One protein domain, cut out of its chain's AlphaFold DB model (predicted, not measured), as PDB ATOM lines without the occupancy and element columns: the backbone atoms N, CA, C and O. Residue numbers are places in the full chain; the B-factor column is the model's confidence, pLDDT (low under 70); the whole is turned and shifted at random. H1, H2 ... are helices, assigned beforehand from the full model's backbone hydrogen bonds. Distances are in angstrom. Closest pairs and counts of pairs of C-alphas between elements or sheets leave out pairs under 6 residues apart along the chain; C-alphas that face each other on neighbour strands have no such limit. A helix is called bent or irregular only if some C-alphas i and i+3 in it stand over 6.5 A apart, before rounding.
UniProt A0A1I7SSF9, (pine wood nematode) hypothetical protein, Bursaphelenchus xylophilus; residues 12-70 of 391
ATOM      1  N   GLU A  12     167.223 120.860 172.795       87.31
ATOM      2  CA  GLU A  12     168.415 120.387 172.087       87.31
ATOM      3  C   GLU A  12     169.118 121.491 171.284       87.31
ATOM      4  O   GLU A  12     170.349 121.559 171.289       87.31
ATOM      5  N   VAL A  13     168.358 122.411 170.680       92.56
ATOM      6  CA  VAL A  13     168.900 123.580 169.982       92.56
ATOM      7  C   VAL A  13     169.573 124.503 170.988       92.56
ATOM      8  O   VAL A  13     170.757 124.797 170.833       92.56
ATOM      9  N   VAL A  14     168.883 124.857 172.078       88.69
ATOM     10  CA  VAL A  14     169.405 125.749 173.133       88.69
ATOM     11  C   VAL A  14     170.704 125.214 173.752       88.69
ATOM     12  O   VAL A  14     171.639 125.976 174.025       88.69
ATOM     13  N   LYS A  15     170.794 123.892 173.948       85.56
ATOM     14  CA  LYS A  15     172.007 123.226 174.448       85.56
ATOM     15  C   LYS A  15     173.171 123.309 173.460       85.56
ATOM     16  O   LYS A  15     174.303 123.473 173.909       85.56
ATOM     17  N   SER A  16     172.894 123.242 172.157       89.94
ATOM     18  CA  SER A  16     173.905 123.321 171.093       89.94
ATOM     19  C   SER A  16     174.411 124.739 170.791       89.94
ATOM     20  O   SER A  16     175.436 124.883 170.130       89.94
ATOM     21  N   LEU A  17     173.737 125.787 171.284       86.69
ATOM     22  CA  LEU A  17     174.157 127.174 171.067       86.69
ATOM     23  C   LEU A  17     175.491 127.493 171.752       86.69
ATOM     24  O   LEU A  17     175.748 127.073 172.886       86.69
ATOM     25  N   THR A  18     176.288 128.342 171.100       91.81
ATOM     26  CA  THR A  18     177.469 128.959 171.715       91.81
ATOM     27  C   THR A  18     177.065 129.810 172.930       91.81
ATOM     28  O   THR A  18     175.930 130.295 172.998       91.81
ATOM     29  N   PRO A  19     177.968 130.052 173.902       87.69
ATOM     30  CA  PRO A  19     177.653 130.893 175.060       87.69
ATOM     31  C   PRO A  19     177.150 132.291 174.678       87.69
ATOM     32  O   PRO A  19     176.246 132.810 175.329       87.69
ATOM     33  N   GLN A  20     177.698 132.878 173.608       85.44
ATOM     34  CA  GLN A  20     177.278 134.184 173.104       85.44
ATOM     35  C   GLN A  20     175.871 134.137 172.493       85.44
ATOM     36  O   GLN A  20     175.021 134.941 172.870       85.44
ATOM     37  N   ALA A  21     175.580 133.157 171.629       83.44
ATOM     38  CA  ALA A  21     174.245 132.987 171.050       83.44
ATOM     39  C   ALA A  21     173.185 132.726 172.135       83.44
ATOM     40  O   ALA A  21     172.093 133.286 172.096       83.44
ATOM     41  N   ARG A  22     173.532 131.960 173.181       84.38
ATOM     42  CA  ARG A  22     172.647 131.725 174.331       84.38
ATOM     43  C   ARG A  22     172.350 133.004 175.125       84.38
ATOM     44  O   ARG A  22     171.222 133.172 175.576       84.38
ATOM     45  N   ARG A  23     173.326 133.910 175.282       77.31
ATOM     46  CA  ARG A  23     173.114 135.237 175.902       77.31
ATOM     47  C   ARG A  23     172.240 136.147 175.040       77.31
ATOM     48  O   ARG A  23     171.463 136.920 175.590       77.31
ATOM     49  N   ASN A  24     172.353 136.038 173.718       80.38
ATOM     50  CA  ASN A  24     171.594 136.854 172.768       80.38
ATOM     51  C   ASN A  24     170.166 136.338 172.519       80.38
ATOM     52  O   ASN A  24     169.313 137.103 172.075       80.38
ATOM     53  N   MET A  25     169.884 135.070 172.837       85.31
ATOM     54  CA  MET A  25     168.599 134.411 172.585       85.31
ATOM     55  C   MET A  25     167.367 135.209 173.064       85.31
ATOM     56  O   MET A  25     166.434 135.327 172.273       85.31
ATOM     57  N   PRO A  26     167.323 135.813 174.273       76.94
ATOM     58  CA  PRO A  26     166.157 136.594 174.699       76.94
ATOM     59  C   PRO A  26     165.843 137.780 173.774       76.94
ATOM     60  O   PRO A  26     164.677 138.061 173.522       76.94
ATOM     61  N   TYR A  27     166.870 138.441 173.231       75.31
ATOM     62  CA  TYR A  27     166.696 139.563 172.305       75.31
ATOM     63  C   TYR A  27     166.151 139.091 170.958       75.31
ATOM     64  O   TYR A  27     165.214 139.688 170.441       75.31
ATOM     65  N   VAL A  28     166.682 137.987 170.428       86.06
ATOM     66  CA  VAL A  28     166.225 137.416 169.151       86.06
ATOM     67  C   VAL A  28     164.778 136.916 169.244       86.06
ATOM     68  O   VAL A  28     163.998 137.096 168.312       86.06
ATOM     69  N   LEU A  29     164.381 136.337 170.381       82.31
ATOM     70  CA  LEU A  29     162.991 135.929 170.609       82.31
ATOM     71  C   LEU A  29     162.048 137.134 170.746       82.31
ATOM     72  O   LEU A  29     160.953 137.103 170.188       82.31
ATOM     73  N   ALA A  30     162.480 138.207 171.418       75.25
ATOM     74  CA  ALA A  30     161.716 139.453 171.492       75.25
ATOM     75  C   ALA A  30     161.564 140.120 170.113       75.25
ATOM     76  O   ALA A  30     160.499 140.636 169.785       75.25
ATOM     77  N   GLU A  31     162.600 140.078 169.270       83.50
ATOM     78  CA  GLU A  31     162.510 140.539 167.878       83.50
ATOM     79  C   GLU A  31     161.464 139.749 167.085       83.50
ATOM     80  O   GLU A  31     160.671 140.346 166.359       83.50
ATOM     81  N   LEU A  32     161.433 138.422 167.239       84.00
ATOM     82  CA  LEU A  32     160.463 137.555 166.568       84.00
ATOM     83  C   LEU A  32     159.024 137.806 167.055       84.00
ATOM     84  O   LEU A  32     158.085 137.763 166.258       84.00
ATOM     85  N   GLU A  33     158.853 138.124 168.340       79.25
ATOM     86  CA  GLU A  33     157.573 138.552 168.917       79.25
ATOM     87  C   GLU A  33     157.083 139.853 168.279       79.25
ATOM     88  O   GLU A  33     155.988 139.901 167.716       79.25
ATOM     89  N   VAL A  34     157.937 140.880 168.288       74.19
ATOM     90  CA  VAL A  34     157.657 142.178 167.665       74.19
ATOM     91  C   VAL A  34     157.341 141.991 166.187       74.19
ATOM     92  O   VAL A  34     156.385 142.571 165.678       74.19
ATOM     93  N   TRP A  35     158.099 141.146 165.491       83.69
ATOM     94  CA  TRP A  35     157.838 140.830 164.095       83.69
ATOM     95  C   TRP A  35     156.446 140.216 163.890       83.69
ATOM     96  O   TRP A  35     155.726 140.647 162.988       83.69
ATOM     97  N   SER A  36     156.015 139.264 164.728       83.12
ATOM     98  CA  SER A  36     154.671 138.664 164.639       83.12
ATOM     99  C   SER A  36     153.567 139.680 164.917       83.12
ATOM    100  O   SER A  36     152.530 139.698 164.247       83.12
ATOM    101  N   GLU A  37     153.778 140.565 165.889       74.81
ATOM    102  CA  GLU A  37     152.822 141.624 166.203       74.81
ATOM    103  C   GLU A  37     152.688 142.637 165.061       74.81
ATOM    104  O   GLU A  37     151.571 143.047 164.715       74.81
ATOM    105  N   LEU A  38     153.819 143.022 164.463       68.50
ATOM    106  CA  LEU A  38     153.882 144.001 163.383       68.50
ATOM    107  C   LEU A  38     153.320 143.449 162.073       68.50
ATOM    108  O   LEU A  38     152.492 144.111 161.445       68.50
ATOM    109  N   SER A  39     153.739 142.244 161.684       77.25
ATOM    110  CA  SER A  39     153.270 141.578 160.464       77.25
ATOM    111  C   SER A  39     151.818 141.113 160.576       77.25
ATOM    112  O   SER A  39     151.130 140.981 159.568       77.25
ATOM    113  N   GLY A  40     151.330 140.872 161.798       80.44
ATOM    114  CA  GLY A  40     150.047 140.213 162.024       80.44
ATOM    115  C   GLY A  40     150.055 138.730 161.640       80.44
ATOM    116  O   GLY A  40     149.000 138.099 161.693       80.44
ATOM    117  N   CYS A  41     151.217 138.180 161.279       80.31
ATOM    118  CA  CYS A  41     151.387 136.782 160.925       80.31
ATOM    119  C   CYS A  41     151.710 135.948 162.163       80.31
ATOM    120  O   CYS A  41     152.379 136.410 163.093       80.31
ATOM    121  N   GLU A  42     151.271 134.692 162.162       85.75
ATOM    122  CA  GLU A  42     151.766 133.717 163.128       85.75
ATOM    123  C   GLU A  42     153.249 133.435 162.872       85.75
ATOM    124  O   GLU A  42     153.716 133.445 161.731       85.75
ATOM    125  N   ILE A  43     153.998 133.204 163.950       84.75
ATOM    126  CA  ILE A  43     155.408 132.824 163.860       84.75
ATOM    127  C   ILE A  43     155.479 131.452 163.185       84.75
ATOM    128  O   ILE A  43     154.803 130.524 163.647       84.75
ATOM    129  N   PRO A  44     156.271 131.306 162.107       87.56
ATOM    130  CA  PRO A  44     156.367 130.045 161.396       87.56
ATOM    131  C   PRO A  44     156.894 128.952 162.326       87.56
ATOM    132  O   PRO A  44     157.751 129.188 163.179       87.56
ATOM    133  N   LYS A  45     156.365 127.736 162.168       90.19
ATOM    134  CA  LYS A  45     156.905 126.568 162.865       90.19
ATOM    135  C   LYS A  45     158.258 126.239 162.250       90.19
ATOM    136  O   LYS A  45     158.292 125.742 161.133       90.19
ATOM    137  N   MET A  46     159.323 126.526 162.990       93.12
ATOM    138  CA  MET A  46     160.690 126.198 162.598       93.12
ATOM    139  C   MET A  46     161.106 124.846 163.178       93.12
ATOM    140  O   MET A  46     160.795 124.540 164.337       93.12
ATOM    141  N   ASP A  47     161.823 124.049 162.395       94.50
ATOM    142  CA  ASP A  47     162.485 122.842 162.875       94.50
ATOM    143  C   ASP A  47     163.789 123.148 163.644       94.50
ATOM    144  O   ASP A  47     164.196 124.301 163.831       94.50
ATOM    145  N   SER A  48     164.447 122.105 164.157       92.62
ATOM    146  CA  SER A  48     165.663 122.261 164.962       92.62
ATOM    147  C   SER A  48     166.851 122.845 164.177       92.62
ATOM    148  O   SER A  48     167.722 123.465 164.791       92.62
ATOM    149  N   GLU A  49     166.938 122.661 162.857       93.62
ATOM    150  CA  GLU A  49     168.011 123.240 162.036       93.62
ATOM    151  C   GLU A  49     167.726 124.706 161.705       93.62
ATOM    152  O   GLU A  49     168.604 125.559 161.857       93.62
ATOM    153  N   GLU A  50     166.481 125.019 161.364       94.94
ATOM    154  CA  GLU A  50     165.997 126.371 161.099       94.94
ATOM    155  C   GLU A  50     166.155 127.276 162.323       94.94
ATOM    156  O   GLU A  50     166.667 128.393 162.208       94.94
ATOM    157  N   TRP A  51     165.827 126.777 163.522       94.31
ATOM    158  CA  TRP A  51     166.070 127.504 164.770       94.31
ATOM    159  C   TRP A  51     167.551 127.782 165.016       94.31
ATOM    160  O   TRP A  51     167.901 128.872 165.473       94.31
ATOM    161  N   ARG A  52     168.441 126.819 164.733       93.00
ATOM    162  CA  ARG A  52     169.891 127.037 164.873       93.00
ATOM    163  C   ARG A  52     170.353 128.134 163.934       93.00
ATOM    164  O   ARG A  52     171.062 129.035 164.371       93.00
ATOM    165  N   TYR A  53     169.927 128.070 162.679       94.00
ATOM    166  CA  TYR A  53     170.293 129.060 161.680       94.00
ATOM    167  C   TYR A  53     169.793 130.453 162.082       94.00
ATOM    168  O   TYR A  53     170.591 131.384 162.169       94.00
ATOM    169  N   PHE A  54     168.516 130.578 162.454       94.25
ATOM    170  CA  PHE A  54     167.910 131.841 162.879       94.25
ATOM    171  C   PHE A  54     168.602 132.469 164.099       94.25
ATOM    172  O   PHE A  54     168.881 133.667 164.106       94.25
ATOM    173  N   LEU A  55     168.923 131.666 165.120       91.69
ATOM    174  CA  LEU A  55     169.580 132.140 166.347       91.69
ATOM    175  C   LEU A  55     171.066 132.481 166.154       91.69
ATOM    176  O   LEU A  55     171.640 133.173 166.996       91.69
ATOM    177  N   MET A  56     171.694 131.990 165.083       90.94
ATOM    178  CA  MET A  56     173.084 132.297 164.730       90.94
ATOM    179  C   MET A  56     173.223 133.489 163.781       90.94
ATOM    180  O   MET A  56     174.328 134.012 163.648       90.94
ATOM    181  N   MET A  57     172.141 133.943 163.143       92.38
ATOM    182  CA  MET A  57     172.171 135.171 162.352       92.38
ATOM    183  C   MET A  57     172.513 136.352 163.251       92.38
ATOM    184  O   MET A  57     171.870 136.550 164.279       92.38
ATOM    185  N   GLU A  58     173.475 137.175 162.845       86.88
ATOM    186  CA  GLU A  58     173.830 138.394 163.579       86.88
ATOM    187  C   GLU A  58     172.971 139.583 163.130       86.88
ATOM    188  O   GLU A  58     172.599 140.435 163.940       86.88
ATOM    189  N   ASN A  59     172.569 139.600 161.857       85.50
ATOM    190  CA  ASN A  59     171.895 140.725 161.221       85.50
ATOM    191  C   ASN A  59     170.361 140.618 161.285       85.50
ATOM    192  O   ASN A  59     169.763 139.662 160.789       85.50
ATOM    193  N   LEU A  60     169.714 141.669 161.797       80.12
ATOM    194  CA  LEU A  60     168.252 141.809 161.837       80.12
ATOM    195  C   LEU A  60     167.600 141.656 160.451       80.12
ATOM    196  O   LEU A  60     166.531 141.072 160.322       80.12
ATOM    197  N   THR A  61     168.251 142.160 159.402       80.88
ATOM    198  CA  THR A  61     167.740 142.111 158.022       80.88
ATOM    199  C   THR A  61     167.706 140.684 157.482       80.88
ATOM    200  O   THR A  61     166.827 140.337 156.697       80.88
ATOM    201  N   GLU A  62     168.674 139.854 157.867       87.75
ATOM    202  CA  GLU A  62     168.710 138.442 157.472       87.75
ATOM    203  C   GLU A  62     167.640 137.656 158.218       87.75
ATOM    204  O   GLU A  62     166.901 136.903 157.587       87.75
ATOM    205  N   ARG A  63     167.484 137.926 159.521       91.75
ATOM    206  CA  ARG A  63     166.412 137.356 160.343       91.75
ATOM    207  C   ARG A  63     165.032 137.692 159.777       91.75
ATOM    208  O   ARG A  63     164.230 136.790 159.570       91.75
ATOM    209  N   ASP A  64     164.777 138.950 159.429       85.81
ATOM    210  CA  ASP A  64     163.509 139.371 158.818       85.81
ATOM    211  C   ASP A  64     163.239 138.670 157.475       85.81
ATOM    212  O   ASP A  64     162.147 138.145 157.245       85.81
ATOM    213  N   LYS A  65     164.250 138.581 156.600       87.25
ATOM    214  CA  LYS A  65     164.136 137.853 155.324       87.25
ATOM    215  C   LYS A  65     163.874 136.365 155.528       87.25
ATOM    216  O   LYS A  65     163.089 135.792 154.773       87.25
ATOM    217  N   PHE A  66     164.531 135.755 156.512       92.56
ATOM    218  CA  PHE A  66     164.369 134.348 156.852       92.56
ATOM    219  C   PHE A  66     162.935 134.067 157.286       92.56
ATOM    220  O   PHE A  66     162.260 133.262 156.652       92.56
ATOM    221  N   VAL A  67     162.421 134.811 158.268       89.88
ATOM    222  CA  VAL A  67     161.046 134.638 158.760       89.88
ATOM    223  C   VAL A  67     160.025 134.954 157.661       89.88
ATOM    224  O   VAL A  67     159.067 134.209 157.467       89.88
ATOM    225  N   SER A  68     160.267 135.993 156.857       87.12
ATOM    226  CA  SER A  68     159.405 136.339 155.721       87.12
ATOM    227  C   SER A  68     159.377 135.265 154.633       87.12
ATOM    228  O   SER A  68     158.399 135.176 153.891       87.12
ATOM    229  N   SER A  69     160.421 134.436 154.515       90.94
ATOM    230  CA  SER A  69     160.470 133.382 153.500       90.94
ATOM    231  C   SER A  69     159.434 132.279 153.736       90.94
ATOM    232  O   SER A  69     158.853 131.805 152.763       90.94
ATOM    233  N   PHE A  70     159.098 131.982 154.996       85.12
ATOM    234  CA  PHE A  70     158.039 131.033 155.361       85.12
ATOM    235  C   PHE A  70     156.635 131.519 154.984       85.12
ATOM    236  O   PHE A  70     155.723 130.720 154.803       85.12
TER     237      PHE A  70
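What this domain is: This is residues 12 to 70 of the 391 residues of the protein "(pine wood nematode) hypothetical protein" of Bursaphelenchus xylophilus (UniProt A0A1I7SSF9). One long, kinked helix, H2, makes the length of the domain, and the chain then folds back through residues 40 to 47 to two shorter helices, H3 and H4, which run side by side in opposite ways. H3 meets H2 about at a right angle near residues 21 to 28, H4 stands near both of them, and the very short H1 touches H3. The printed part has 59 residues with four named helices, in the order H1, H2, H3, H4, and no named strand; the class is all helix. The whole is compact, with a radius of gyration of the C-alphas of 11.1 A, yet elongated in outline, spanning 31 by 20 by 15 A.

Where its parts are: H2, residues 19 to 39, is the longest helix, 30.4 A from first to last C-alpha; C-alpha 19 is at (177.653, 130.893, 175.060) and C-alpha 39 at (153.270, 141.578, 160.464). It has a kink of 38 degrees near residue 26 and is irregular, with C-alphas 23 and 26 7.2 A apart. H3, residues 48 to 56, measures 12.5 A. H4, residues 60 to 70, measures 16.2 A and ends with C-alpha 70 at (158.039, 131.033, 155.361). H1, residues 12 to 16, measures 6.3 A.

How they stand to each other: H2 touches H3 with its residues 21 to 28 alone, and their lines are about perpendicular, at 81 degrees. The closest C-alphas of this pair are those of Ala 21 and Met 56, 6.5 A apart. H2 and H4 are close but not clearly touching: their closest C-alphas, those of Trp 35 and Asp 64, are 7.9 A apart. They run the same way at a steep tilt of 59 degrees. H3 and H4 are also close but not clearly touching, with the closest C-alphas, those of Phe 54 and Arg 63, 6.3 A apart; they run opposite ways at a shallow tilt of 23 degrees. H1 touches H3, the C-alphas of Val 13 and Ser 48 being the closest at 6.1 A. H1 and H2 are close but not clearly touching, with the C-alphas of Val 14 and Arg 22 closest at 6.9 A. H1 and H4 are apart. In H1 and H3 every O i to N i+4 pair is within hydrogen-bond range; in H2 15 of 17 are, and in H4 6 of 7.

The domain as a whole: The two C-alphas farthest apart are those of Pro 19 and Gly 40, at 31.9 A. The printed part has no cut. The links H1 to H2 and H3 to H4 are tight, and the link H2 to H3, with 8 residues, is short. The mean pLDDT of the printed part is 85.9, and residue 38 alone is under 70 in this model.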